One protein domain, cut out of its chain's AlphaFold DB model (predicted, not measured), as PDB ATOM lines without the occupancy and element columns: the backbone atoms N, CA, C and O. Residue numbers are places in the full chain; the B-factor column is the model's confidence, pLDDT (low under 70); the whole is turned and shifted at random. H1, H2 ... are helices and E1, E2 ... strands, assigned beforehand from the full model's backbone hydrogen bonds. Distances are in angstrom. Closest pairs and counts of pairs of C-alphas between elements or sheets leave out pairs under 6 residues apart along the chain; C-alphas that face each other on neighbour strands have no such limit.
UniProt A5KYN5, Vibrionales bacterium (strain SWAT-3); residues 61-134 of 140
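AT A GLANCE: This is residues 61 to 134 of the 140 residues of a protein of Vibrionales bacterium (strain SWAT-3) (UniProt A5KYN5). A small two-stranded hairpin, E1 and E2, has the long helix H2 packed on it, mostly on E2, and the short helix H1 packs on residues 81 to 85 of H2. Residues 61 to 67 stick out, and a tail without named elements, residues 114 to 134, follows the hairpin. The printed part has 74 residues in the order H1, H2, E1, E2, an antiparallel sheet E1 - E2 and a mixed class, with under half of the residues in named elements. It is compact, radius of gyration of the C-alphas 11.7 A, spanning 27 by 27 by 26 A.

IN THESE COORDINATES: E1 is residues 102 to 104 and E2 110 to 113. H2, residues 79 to 96, is 25.4 A long from C-alpha 79 at (102.657, 135.104, 167.792) to C-alpha 96 at (114.292, 150.022, 150.870). H1 is residues 67 to 74.

HOW THE PARTS SIT: In the hairpin, N 103 and O 112 are 2.8 A apart, within hydrogen-bond range. The closest C-alphas of H2 and E2, Asn 86 and Ala 112, are 5.3 A apart. H1 and H2 touch, closest at the C-alphas of Ala 72 and Gln 81, 5.8 A, at a steep tilt of 46 degrees, opposite ways. H1 and E1 are only just apart, closest 8.4 A. In H1 and H2 every O i to N i+4 pair is within hydrogen-bond range.

THE WHOLE: The farthest C-alphas, Ala 80 and Pro 131, are 30.8 A apart. The printed part has no cut, and its three links are tight. Model confidence is under 70 at residues 61 to 78, 105 to 108 and 127 to 134.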
ATOM      1  N   GLU A  61     124.264 140.997 156.670       53.91
ATOM      2  CA  GLU A  61     125.241 140.982 157.764       53.91
ATOM      3  C   GLU A  61     124.855 141.974 158.874       53.91
ATOM      4  O   GLU A  61     124.921 141.642 160.058       53.91
ATOM      5  N   LEU A  62     124.374 143.162 158.497       54.34
ATOM      6  CA  LEU A  62     123.830 144.154 159.430       54.34
ATOM      7  C   LEU A  62     122.550 143.653 160.120       54.34
ATOM      8  O   LEU A  62     122.461 143.716 161.343       54.34
ATOM      9  N   LEU A  63     121.609 143.083 159.363       51.00
ATOM     10  CA  LEU A  63     120.354 142.525 159.879       51.00
ATOM     11  C   LEU A  63     120.575 141.265 160.734       51.00
ATOM     12  O   LEU A  63     119.824 141.021 161.671       51.00
ATOM     13  N   SER A  64     121.625 140.477 160.480       55.25
ATOM     14  CA  SER A  64     121.948 139.289 161.292       55.25
ATOM     15  C   SER A  64     122.356 139.621 162.731       55.25
ATOM     16  O   SER A  64     122.313 138.756 163.605       55.25
ATOM     17  N   LYS A  65     122.743 140.879 162.986       53.69
ATOM     18  CA  LYS A  65     123.068 141.400 164.318       53.69
ATOM     19  C   LYS A  65     121.883 142.078 165.000       53.69
ATOM     20  O   LYS A  65     122.002 142.416 166.178       53.69
ATOM     21  N   ASP A  66     120.762 142.262 164.300       57.88
ATOM     22  CA  ASP A  66     119.578 142.869 164.892       57.88
ATOM     23  C   ASP A  66     118.864 141.873 165.804       57.88
ATOM     24  O   ASP A  66     118.409 140.795 165.411       57.88
ATOM     25  N   LYS A  67     118.771 142.270 167.073       56.53
ATOM     26  CA  LYS A  67     118.220 141.475 168.171       56.53
ATOM     27  C   LYS A  67     116.782 141.013 167.908       56.53
ATOM     28  O   LYS A  67     116.401 139.934 168.345       56.53
ATOM     29  N   GLU A  68     116.011 141.788 167.153       55.25
ATOM     30  CA  GLU A  68     114.612 141.501 166.822       55.25
ATOM     31  C   GLU A  68     114.457 140.276 165.905       55.25
ATOM     32  O   GLU A  68     113.561 139.457 166.122       55.25
ATOM     33  N   LEU A  69     115.367 140.105 164.938       52.75
ATOM     34  CA  LEU A  69     115.409 138.951 164.034       52.75
ATOM     35  C   LEU A  69     115.850 137.685 164.773       52.75
ATOM     36  O   LEU A  69     115.231 136.631 164.623       52.75
ATOM     37  N   VAL A  70     116.877 137.798 165.618       59.22
ATOM     38  CA  VAL A  70     117.370 136.681 166.438       59.22
ATOM     39  C   VAL A  70     116.301 136.210 167.429       59.22
ATOM     40  O   VAL A  70     116.060 135.009 167.543       59.22
ATOM     41  N   ASP A  71     115.606 137.136 168.095       58.31
ATOM     42  CA  ASP A  71     114.540 136.812 169.050       58.31
ATOM     43  C   ASP A  71     113.323 136.166 168.342       58.31
ATOM     44  O   ASP A  71     112.679 135.275 168.905       58.31
ATOM     45  N   ALA A  72     113.046 136.526 167.080       55.53
ATOM     46  CA  ALA A  72     112.025 135.872 166.253       55.53
ATOM     47  C   ALA A  72     112.416 134.446 165.824       55.53
ATOM     48  O   ALA A  72     111.582 133.542 165.880       55.53
ATOM     49  N   LEU A  73     113.683 134.222 165.454       56.34
ATOM     50  CA  LEU A  73     114.214 132.890 165.132       56.34
ATOM     51  C   LEU A  73     114.296 131.973 166.363       56.34
ATOM     52  O   LEU A  73     114.101 130.767 166.244       56.34
ATOM     53  N   HIS A  74     114.558 132.522 167.551       59.25
ATOM     54  CA  HIS A  74     114.614 131.757 168.801       59.25
ATOM     55  C   HIS A  74     113.228 131.412 169.367       59.25
ATOM     56  O   HIS A  74     113.107 130.476 170.158       59.25
ATOM     57  N   SER A  75     112.178 132.155 169.006       56.16
ATOM     58  CA  SER A  75     110.803 131.925 169.475       56.16
ATOM     59  C   SER A  75     109.775 131.942 168.333       56.16
ATOM     60  O   SER A  75     108.836 132.741 168.362       56.16
ATOM     61  N   PRO A  76     109.868 131.010 167.362       55.72
ATOM     62  CA  PRO A  76     108.982 130.960 166.193       55.72
ATOM     63  C   PRO A  76     107.531 130.565 166.530       55.72
ATOM     64  O   PRO A  76     106.671 130.561 165.657       55.72
ATOM     65  N   SER A  77     107.223 130.219 167.784       58.41
ATOM     66  CA  SER A  77     105.851 129.961 168.254       58.41
ATOM     67  C   SER A  77     105.227 131.144 169.004       58.41
ATOM     68  O   SER A  77     104.070 131.059 169.413       58.41
ATOM     69  N   ASN A  78     105.963 132.244 169.205       68.19
ATOM     70  CA  ASN A  78     105.434 133.437 169.856       68.19
ATOM     71  C   ASN A  78     104.780 134.362 168.820       68.19
ATOM     72  O   ASN A  78     105.450 135.146 168.147       68.19
ATOM     73  N   THR A  79     103.452 134.299 168.730       70.69
ATOM     74  CA  THR A  79     102.657 135.104 167.792       70.69
ATOM     75  C   THR A  79     102.898 136.610 167.945       70.69
ATOM     76  O   THR A  79     102.903 137.321 166.945       70.69
ATOM     77  N   ALA A  80     103.164 137.101 169.163       73.38
ATOM     78  CA  ALA A  80     103.449 138.518 169.395       73.38
ATOM     79  C   ALA A  80     104.804 138.941 168.801       73.38
ATOM     80  O   ALA A  80     104.911 140.015 168.211       73.38
ATOM     81  N   GLN A  81     105.824 138.081 168.889       71.44
ATOM     82  CA  GLN A  81     107.139 138.335 168.290       71.44
ATOM     83  C   GLN A  81     107.073 138.296 166.757       71.44
ATOM     84  O   GLN A  81     107.683 139.128 166.085       71.44
ATOM     85  N   ILE A  82     106.294 137.368 166.193       74.94
ATOM     86  CA  ILE A  82     106.065 137.288 164.743       74.94
ATOM     87  C   ILE A  82     105.317 138.524 164.243       74.94
ATOM     88  O   ILE A  82     105.680 139.070 163.205       74.94
ATOM     89  N   GLU A  83     104.310 139.009 164.975       76.69
ATOM     90  CA  GLU A  83     103.591 140.226 164.592       76.69
ATOM     91  C   GLU A  83     104.504 141.463 164.608       76.69
ATOM     92  O   GLU A  83     104.479 142.254 163.663       76.69
ATOM     93  N   LEU A  84     105.358 141.607 165.630       77.25
ATOM     94  CA  LEU A  84     106.367 142.672 165.676       77.25
ATOM     95  C   LEU A  84     107.325 142.588 164.482       77.25
ATOM     96  O   LEU A  84     107.560 143.589 163.807       77.25
ATOM     97  N   THR A  85     107.803 141.385 164.168       75.56
ATOM     98  CA  THR A  85     108.715 141.144 163.041       75.56
ATOM     99  C   THR A  85     108.042 141.441 161.700       75.56
ATOM    100  O   THR A  85     108.639 142.067 160.831       75.56
ATOM    101  N   ASN A  86     106.774 141.066 161.530       82.19
ATOM    102  CA  ASN A  86     105.985 141.367 160.335       82.19
ATOM    103  C   ASN A  86     105.865 142.880 160.090       82.19
ATOM    104  O   ASN A  86     106.102 143.347 158.976       82.19
ATOM    105  N   ARG A  87     105.555 143.654 161.139       82.94
ATOM    106  CA  ARG A  87     105.463 145.123 161.062       82.94
ATOM    107  C   ARG A  87     106.821 145.776 160.816       82.94
ATOM    108  O   ARG A  87     106.906 146.738 160.055       82.94
ATOM    109  N   TYR A  88     107.881 145.249 161.424       79.75
ATOM    110  CA  TYR A  88     109.245 145.699 161.165       79.75
ATOM    111  C   TYR A  88     109.627 145.479 159.695       79.75
ATOM    112  O   TYR A  88     110.057 146.417 159.025       79.75
ATOM    113  N   LEU A  89     109.380 144.283 159.150       80.88
ATOM    114  CA  LEU A  89     109.658 143.968 157.747       80.88
ATOM    115  C   LEU A  89     108.819 144.814 156.782       80.88
ATOM    116  O   LEU A  89     109.321 145.219 155.740       80.88
ATOM    117  N   GLU A  90     107.568 145.123 157.120       83.56
ATOM    118  CA  GLU A  90     106.725 146.054 156.360       83.56
ATOM    119  C   GLU A  90     107.325 147.473 156.323       83.56
ATOM    120  O   GLU A  90     107.424 148.089 155.253       83.56
ATOM    121  N   HIS A  91     107.798 147.975 157.469       81.38
ATOM    122  CA  HIS A  91     108.453 149.279 157.556       81.38
ATOM    123  C   HIS A  91     109.764 149.311 156.763       81.38
ATOM    124  O   HIS A  91     109.969 150.201 155.936       81.38
ATOM    125  N   VAL A  92     110.621 148.305 156.951       77.69
ATOM    126  CA  VAL A  92     111.887 148.169 156.224       77.69
ATOM    127  C   VAL A  92     111.637 148.101 154.721       77.69
ATOM    128  O   VAL A  92     112.276 148.847 153.983       77.69
ATOM    129  N   ASN A  93     110.665 147.302 154.263       82.62
ATOM    130  CA  ASN A  93     110.318 147.182 152.844       82.62
ATOM    131  C   ASN A  93     109.913 148.532 152.229       82.62
ATOM    132  O   ASN A  93     110.268 148.829 151.089       82.62
ATOM    133  N   THR A  94     109.227 149.374 153.006       78.88
ATOM    134  CA  THR A  94     108.845 150.733 152.598       78.88
ATOM    135  C   THR A  94     110.066 151.644 152.428       78.88
ATOM    136  O   THR A  94     110.110 152.446 151.497       78.88
ATOM    137  N   VAL A  95     111.079 151.507 153.291       76.12
ATOM    138  CA  VAL A  95     112.317 152.307 153.250       76.12
ATOM    139  C   VAL A  95     113.232 151.875 152.103       76.12
ATOM    140  O   VAL A  95     113.793 152.722 151.408       76.12
ATOM    141  N   ILE A  96     113.384 150.568 151.890       77.38
ATOM    142  CA  ILE A  96     114.292 150.022 150.870       77.38
ATOM    143  C   ILE A  96     113.652 149.918 149.479       77.38
ATOM    144  O   ILE A  96     114.364 149.640 148.517       77.38
ATOM    145  N   GLN A  97     112.333 150.137 149.368       75.94
ATOM    146  CA  GLN A  97     111.538 149.990 148.138       75.94
ATOM    147  C   GLN A  97     111.742 148.635 147.431       75.94
ATOM    148  O   GLN A  97     111.739 148.553 146.204       75.94
ATOM    149  N   ALA A  98     111.925 147.565 148.206       72.88
ATOM    150  CA  ALA A  98     111.996 146.207 147.674       72.88
ATOM    151  C   ALA A  98     110.591 145.687 147.323       72.88
ATOM    152  O   ALA A  98     109.587 146.142 147.877       72.88
ATOM    153  N   SER A  99     110.518 144.720 146.401       74.88
ATOM    154  CA  SER A  99     109.243 144.103 146.008       74.88
ATOM    155  C   SER A  99     108.578 143.376 147.179       74.88
ATOM    156  O   SER A  99     107.417 143.635 147.471       74.88
ATOM    157  N   ASP A 100     109.324 142.521 147.885       75.00
ATOM    158  CA  ASP A 100     108.876 141.808 149.082       75.00
ATOM    159  C   ASP A 100     110.087 141.490 149.973       75.00
ATOM    160  O   ASP A 100     111.126 141.054 149.472       75.00
ATOM    161  N   THR A 101     109.946 141.636 151.293       79.19
ATOM    162  CA  THR A 101     110.979 141.270 152.276       79.19
ATOM    163  C   THR A 101     110.425 140.206 153.217       79.19
ATOM    164  O   THR A 101     109.367 140.397 153.812       79.19
ATOM    165  N   TYR A 102     111.106 139.071 153.364       82.25
ATOM    166  CA  TYR A 102     110.618 137.960 154.182       82.25
ATOM    167  C   TYR A 102     111.752 137.191 154.855       82.25
ATOM    168  O   TYR A 102     112.881 137.153 154.369       82.25
ATOM    169  N   LEU A 103     111.428 136.595 156.000       77.62
ATOM    170  CA  LEU A 103     112.334 135.843 156.852       77.62
ATOM    171  C   LEU A 103     112.017 134.353 156.748       77.62
ATOM    172  O   LEU A 103     110.870 133.945 156.947       77.62
ATOM    173  N   LEU A 104     113.040 133.556 156.458       77.50
ATOM    174  CA  LEU A 104     112.958 132.106 156.319       77.50
ATOM    175  C   LEU A 104     113.605 131.431 157.534       77.50
ATOM    176  O   LEU A 104     114.658 131.860 157.999       77.50
ATOM    177  N   ASP A 105     112.988 130.359 158.018       69.50
ATOM    178  CA  ASP A 105     113.611 129.402 158.930       69.50
ATOM    179  C   ASP A 105     114.659 128.554 158.178       69.50
ATOM    180  O   ASP A 105     114.639 128.446 156.952       69.50
ATOM    181  N   SER A 106     115.547 127.909 158.926       68.81
ATOM    182  CA  SER A 106     116.583 126.963 158.493       68.81
ATOM    183  C   SER A 106     116.103 125.868 157.527       68.81
ATOM    184  O   SER A 106     116.886 125.379 156.716       68.81
ATOM    185  N   ILE A 107     114.817 125.508 157.576       65.06
ATOM    186  CA  ILE A 107     114.180 124.494 156.716       65.06
ATOM    187  C   ILE A 107     113.608 125.120 155.419       65.06
ATOM    188  O   ILE A 107     113.150 124.416 154.520       65.06
ATOM    189  N   GLY A 108     113.648 126.449 155.284       67.25
ATOM    190  CA  GLY A 108     113.126 127.203 154.140       67.25
ATOM    191  C   GLY A 108     111.665 127.642 154.283       67.25
ATOM    192  O   GLY A 108     111.058 128.051 153.296       67.25
ATOM    193  N   THR A 109     111.079 127.565 155.479       76.50
ATOM    194  CA  THR A 109     109.706 128.028 155.748       76.50
ATOM    195  C   THR A 109     109.696 129.509 156.105       76.50
ATOM    196  O   THR A 109     110.432 129.929 156.990       76.50
ATOM    197  N   THR A 110     108.837 130.308 155.478       81.88
ATOM    198  CA  THR A 110     108.700 131.728 155.812       81.88
ATOM    199  C   THR A 110     108.001 131.911 157.156       81.88
ATOM    200  O   THR A 110     106.830 131.557 157.300       81.88
ATOM    201  N   ILE A 111     108.697 132.509 158.119       79.56
ATOM    202  CA  ILE A 111     108.184 132.771 159.473       79.56
ATOM    203  C   ILE A 111     107.608 134.182 159.628       79.56
ATOM    204  O   ILE A 111     106.657 134.374 160.380       79.56
ATOM    205  N   ALA A 112     108.128 135.155 158.878       80.06
ATOM    206  CA  ALA A 112     107.632 136.529 158.861       80.06
ATOM    207  C   ALA A 112     107.803 137.138 157.465       80.06
ATOM    208  O   ALA A 112     108.726 136.774 156.736       80.06
ATOM    209  N   ALA A 113     106.921 138.055 157.074       85.31
ATOM    210  CA  ALA A 113     106.984 138.706 155.769       85.31
ATOM    211  C   ALA A 113     106.408 140.124 155.808       85.31
ATOM    212  O   ALA A 113     105.446 140.391 156.520       85.31
ATOM    213  N   SER A 114     106.934 141.022 154.976       84.69
ATOM    214  CA  SER A 114     106.405 142.377 154.785       84.69
ATOM    215  C   SER A 114     104.991 142.364 154.200       84.69
ATOM    216  O   SER A 114     104.194 143.254 154.476       84.69
ATOM    217  N   ASN A 115     104.650 141.328 153.428       84.06
ATOM    218  CA  ASN A 115     103.335 141.137 152.820       84.06
ATOM    219  C   ASN A 115     102.358 140.322 153.688       84.06
ATOM    220  O   ASN A 115     101.365 139.802 153.177       84.06
ATOM    221  N   TRP A 116     102.605 140.231 155.000       82.12
ATOM    222  CA  TRP A 116     101.783 139.477 155.951       82.12
ATOM    223  C   TRP A 116     100.288 139.845 155.912       82.12
ATOM    224  O   TRP A 116      99.442 138.965 156.063       82.12
ATOM    225  N   ASN A 117      99.970 141.122 155.667       82.94
ATOM    226  CA  ASN A 117      98.607 141.663 155.627       82.94
ATOM    227  C   ASN A 117      97.997 141.706 154.205       82.94
ATOM    228  O   ASN A 117      96.898 142.220 153.997       82.94
ATOM    229  N   LEU A 118      98.704 141.191 153.193       81.50
ATOM    230  CA  LEU A 118      98.231 141.164 151.808       81.50
ATOM    231  C   LEU A 118      97.615 139.804 151.460       81.50
ATOM    232  O   LEU A 118      97.976 138.762 152.006       81.50
ATOM    233  N   LYS A 119      96.716 139.786 150.462       73.81
ATOM    234  CA  LYS A 119      96.092 138.543 149.957       73.81
ATOM    235  C   LYS A 119      97.112 137.507 149.456       73.81
ATOM    236  O   LYS A 119      96.783 136.331 149.358       73.81
ATOM    237  N   HIS A 120      98.329 137.940 149.127       75.38
ATOM    238  CA  HIS A 120      99.439 137.102 148.681       75.38
ATOM    239  C   HIS A 120     100.543 136.966 149.750       75.38
ATOM    240  O   HIS A 120     101.717 136.935 149.402       75.38
ATOM    241  N   SER A 121     100.186 136.834 151.030       75.88
ATOM    242  CA  SER A 121     101.144 136.667 152.135       75.88
ATOM    243  C   SER A 121     102.087 135.472 151.963       75.88
ATOM    244  O   SER A 121     101.651 134.350 151.698       75.88
ATOM    245  N   PHE A 122     103.395 135.701 152.114       76.38
ATOM    246  CA  PHE A 122     104.407 134.642 152.105       76.38
ATOM    247  C   PHE A 122     104.523 133.880 153.426       76.38
ATOM    248  O   PHE A 122     105.165 132.833 153.426       76.38
ATOM    249  N   VAL A 123     103.880 134.326 154.509       78.50
ATOM    250  CA  VAL A 123     103.935 133.662 155.823       78.50
ATOM    251  C   VAL A 123     103.437 132.214 155.725       78.50
ATOM    252  O   VAL A 123     102.378 131.944 155.161       78.50
ATOM    253  N   GLY A 124     104.216 131.270 156.257       72.94
ATOM    254  CA  GLY A 124     103.911 129.837 156.263       72.94
ATOM    255  C   GLY A 124     104.185 129.102 154.947       72.94
ATOM    256  O   GLY A 124     103.989 127.888 154.881       72.94
ATOM    257  N   ARG A 125     104.648 129.789 153.893       76.31
ATOM    258  CA  ARG A 125     105.044 129.133 152.637       76.31
ATOM    259  C   ARG A 125     106.469 128.603 152.729       76.31
ATOM    260  O   ARG A 125     107.341 129.244 153.303       76.31
ATOM    261  N   ASN A 126     106.695 127.421 152.163       72.00
ATOM    262  CA  ASN A 126     108.010 126.794 152.130       72.00
ATOM    263  C   ASN A 126     108.677 127.056 150.775       72.00
ATOM    264  O   ASN A 126     108.145 126.682 149.728       72.00
ATOM    265  N   PHE A 127     109.841 127.692 150.816       67.69
ATOM    266  CA  PHE A 127     110.645 128.059 149.663       67.69
ATOM    267  C   PHE A 127     111.922 127.217 149.520       67.69
ATOM    268  O   PHE A 127     112.735 127.563 148.672       67.69
ATOM    269  N   CYS A 128     112.090 126.105 150.249       61.56
ATOM    270  CA  CYS A 128     113.285 125.230 150.268       61.56
ATOM    271  C   CYS A 128     113.844 124.842 148.877       61.56
ATOM    272  O   CYS A 128     115.037 124.605 148.728       61.56
ATOM    273  N   LEU A 129     113.002 124.818 147.840       57.00
ATOM    274  CA  LEU A 129     113.377 124.494 146.454       57.00
ATOM    275  C   LEU A 129     113.762 125.721 145.596       57.00
ATOM    276  O   LEU A 129     113.996 125.585 144.396       57.00
ATOM    277  N   SER A 130     113.793 126.921 146.175       57.91
ATOM    278  CA  SER A 130     114.073 128.164 145.451       57.91
ATOM    279  C   SER A 130     115.578 128.336 145.227       57.91
ATOM    280  O   SER A 130     116.330 128.218 146.190       57.91
ATOM    281  N   PRO A 131     116.045 128.708 144.017       58.06
ATOM    282  CA  PRO A 131     117.480 128.844 143.724       58.06
ATOM    283  C   PRO A 131     118.235 129.860 144.597       58.06
ATOM    284  O   PRO A 131     119.458 129.811 144.674       58.06
ATOM    285  N   LEU A 132     117.512 130.801 145.216       61.50
ATOM    286  CA  LEU A 132     118.057 131.834 146.100       61.50
ATOM    287  C   LEU A 132     118.370 131.321 147.511       61.50
ATOM    288  O   LEU A 132     119.158 131.945 148.215       61.50
ATOM    289  N   LEU A 133     117.750 130.217 147.937       57.97
ATOM    290  CA  LEU A 133     118.044 129.593 149.220       57.97
ATOM    291  C   LEU A 133     119.329 128.771 149.069       57.97
ATOM    292  O   LEU A 133     119.346 127.822 148.280       57.97
ATOM    293  N   PRO A 134     120.408 129.097 149.804       58.25
ATOM    294  CA  PRO A 134     121.581 128.243 149.839       58.25
ATOM    295  C   PRO A 134     121.141 126.879 150.361       58.25
ATOM    296  O   PRO A 134     120.606 126.775 151.465       58.25
TER     297      PRO A 134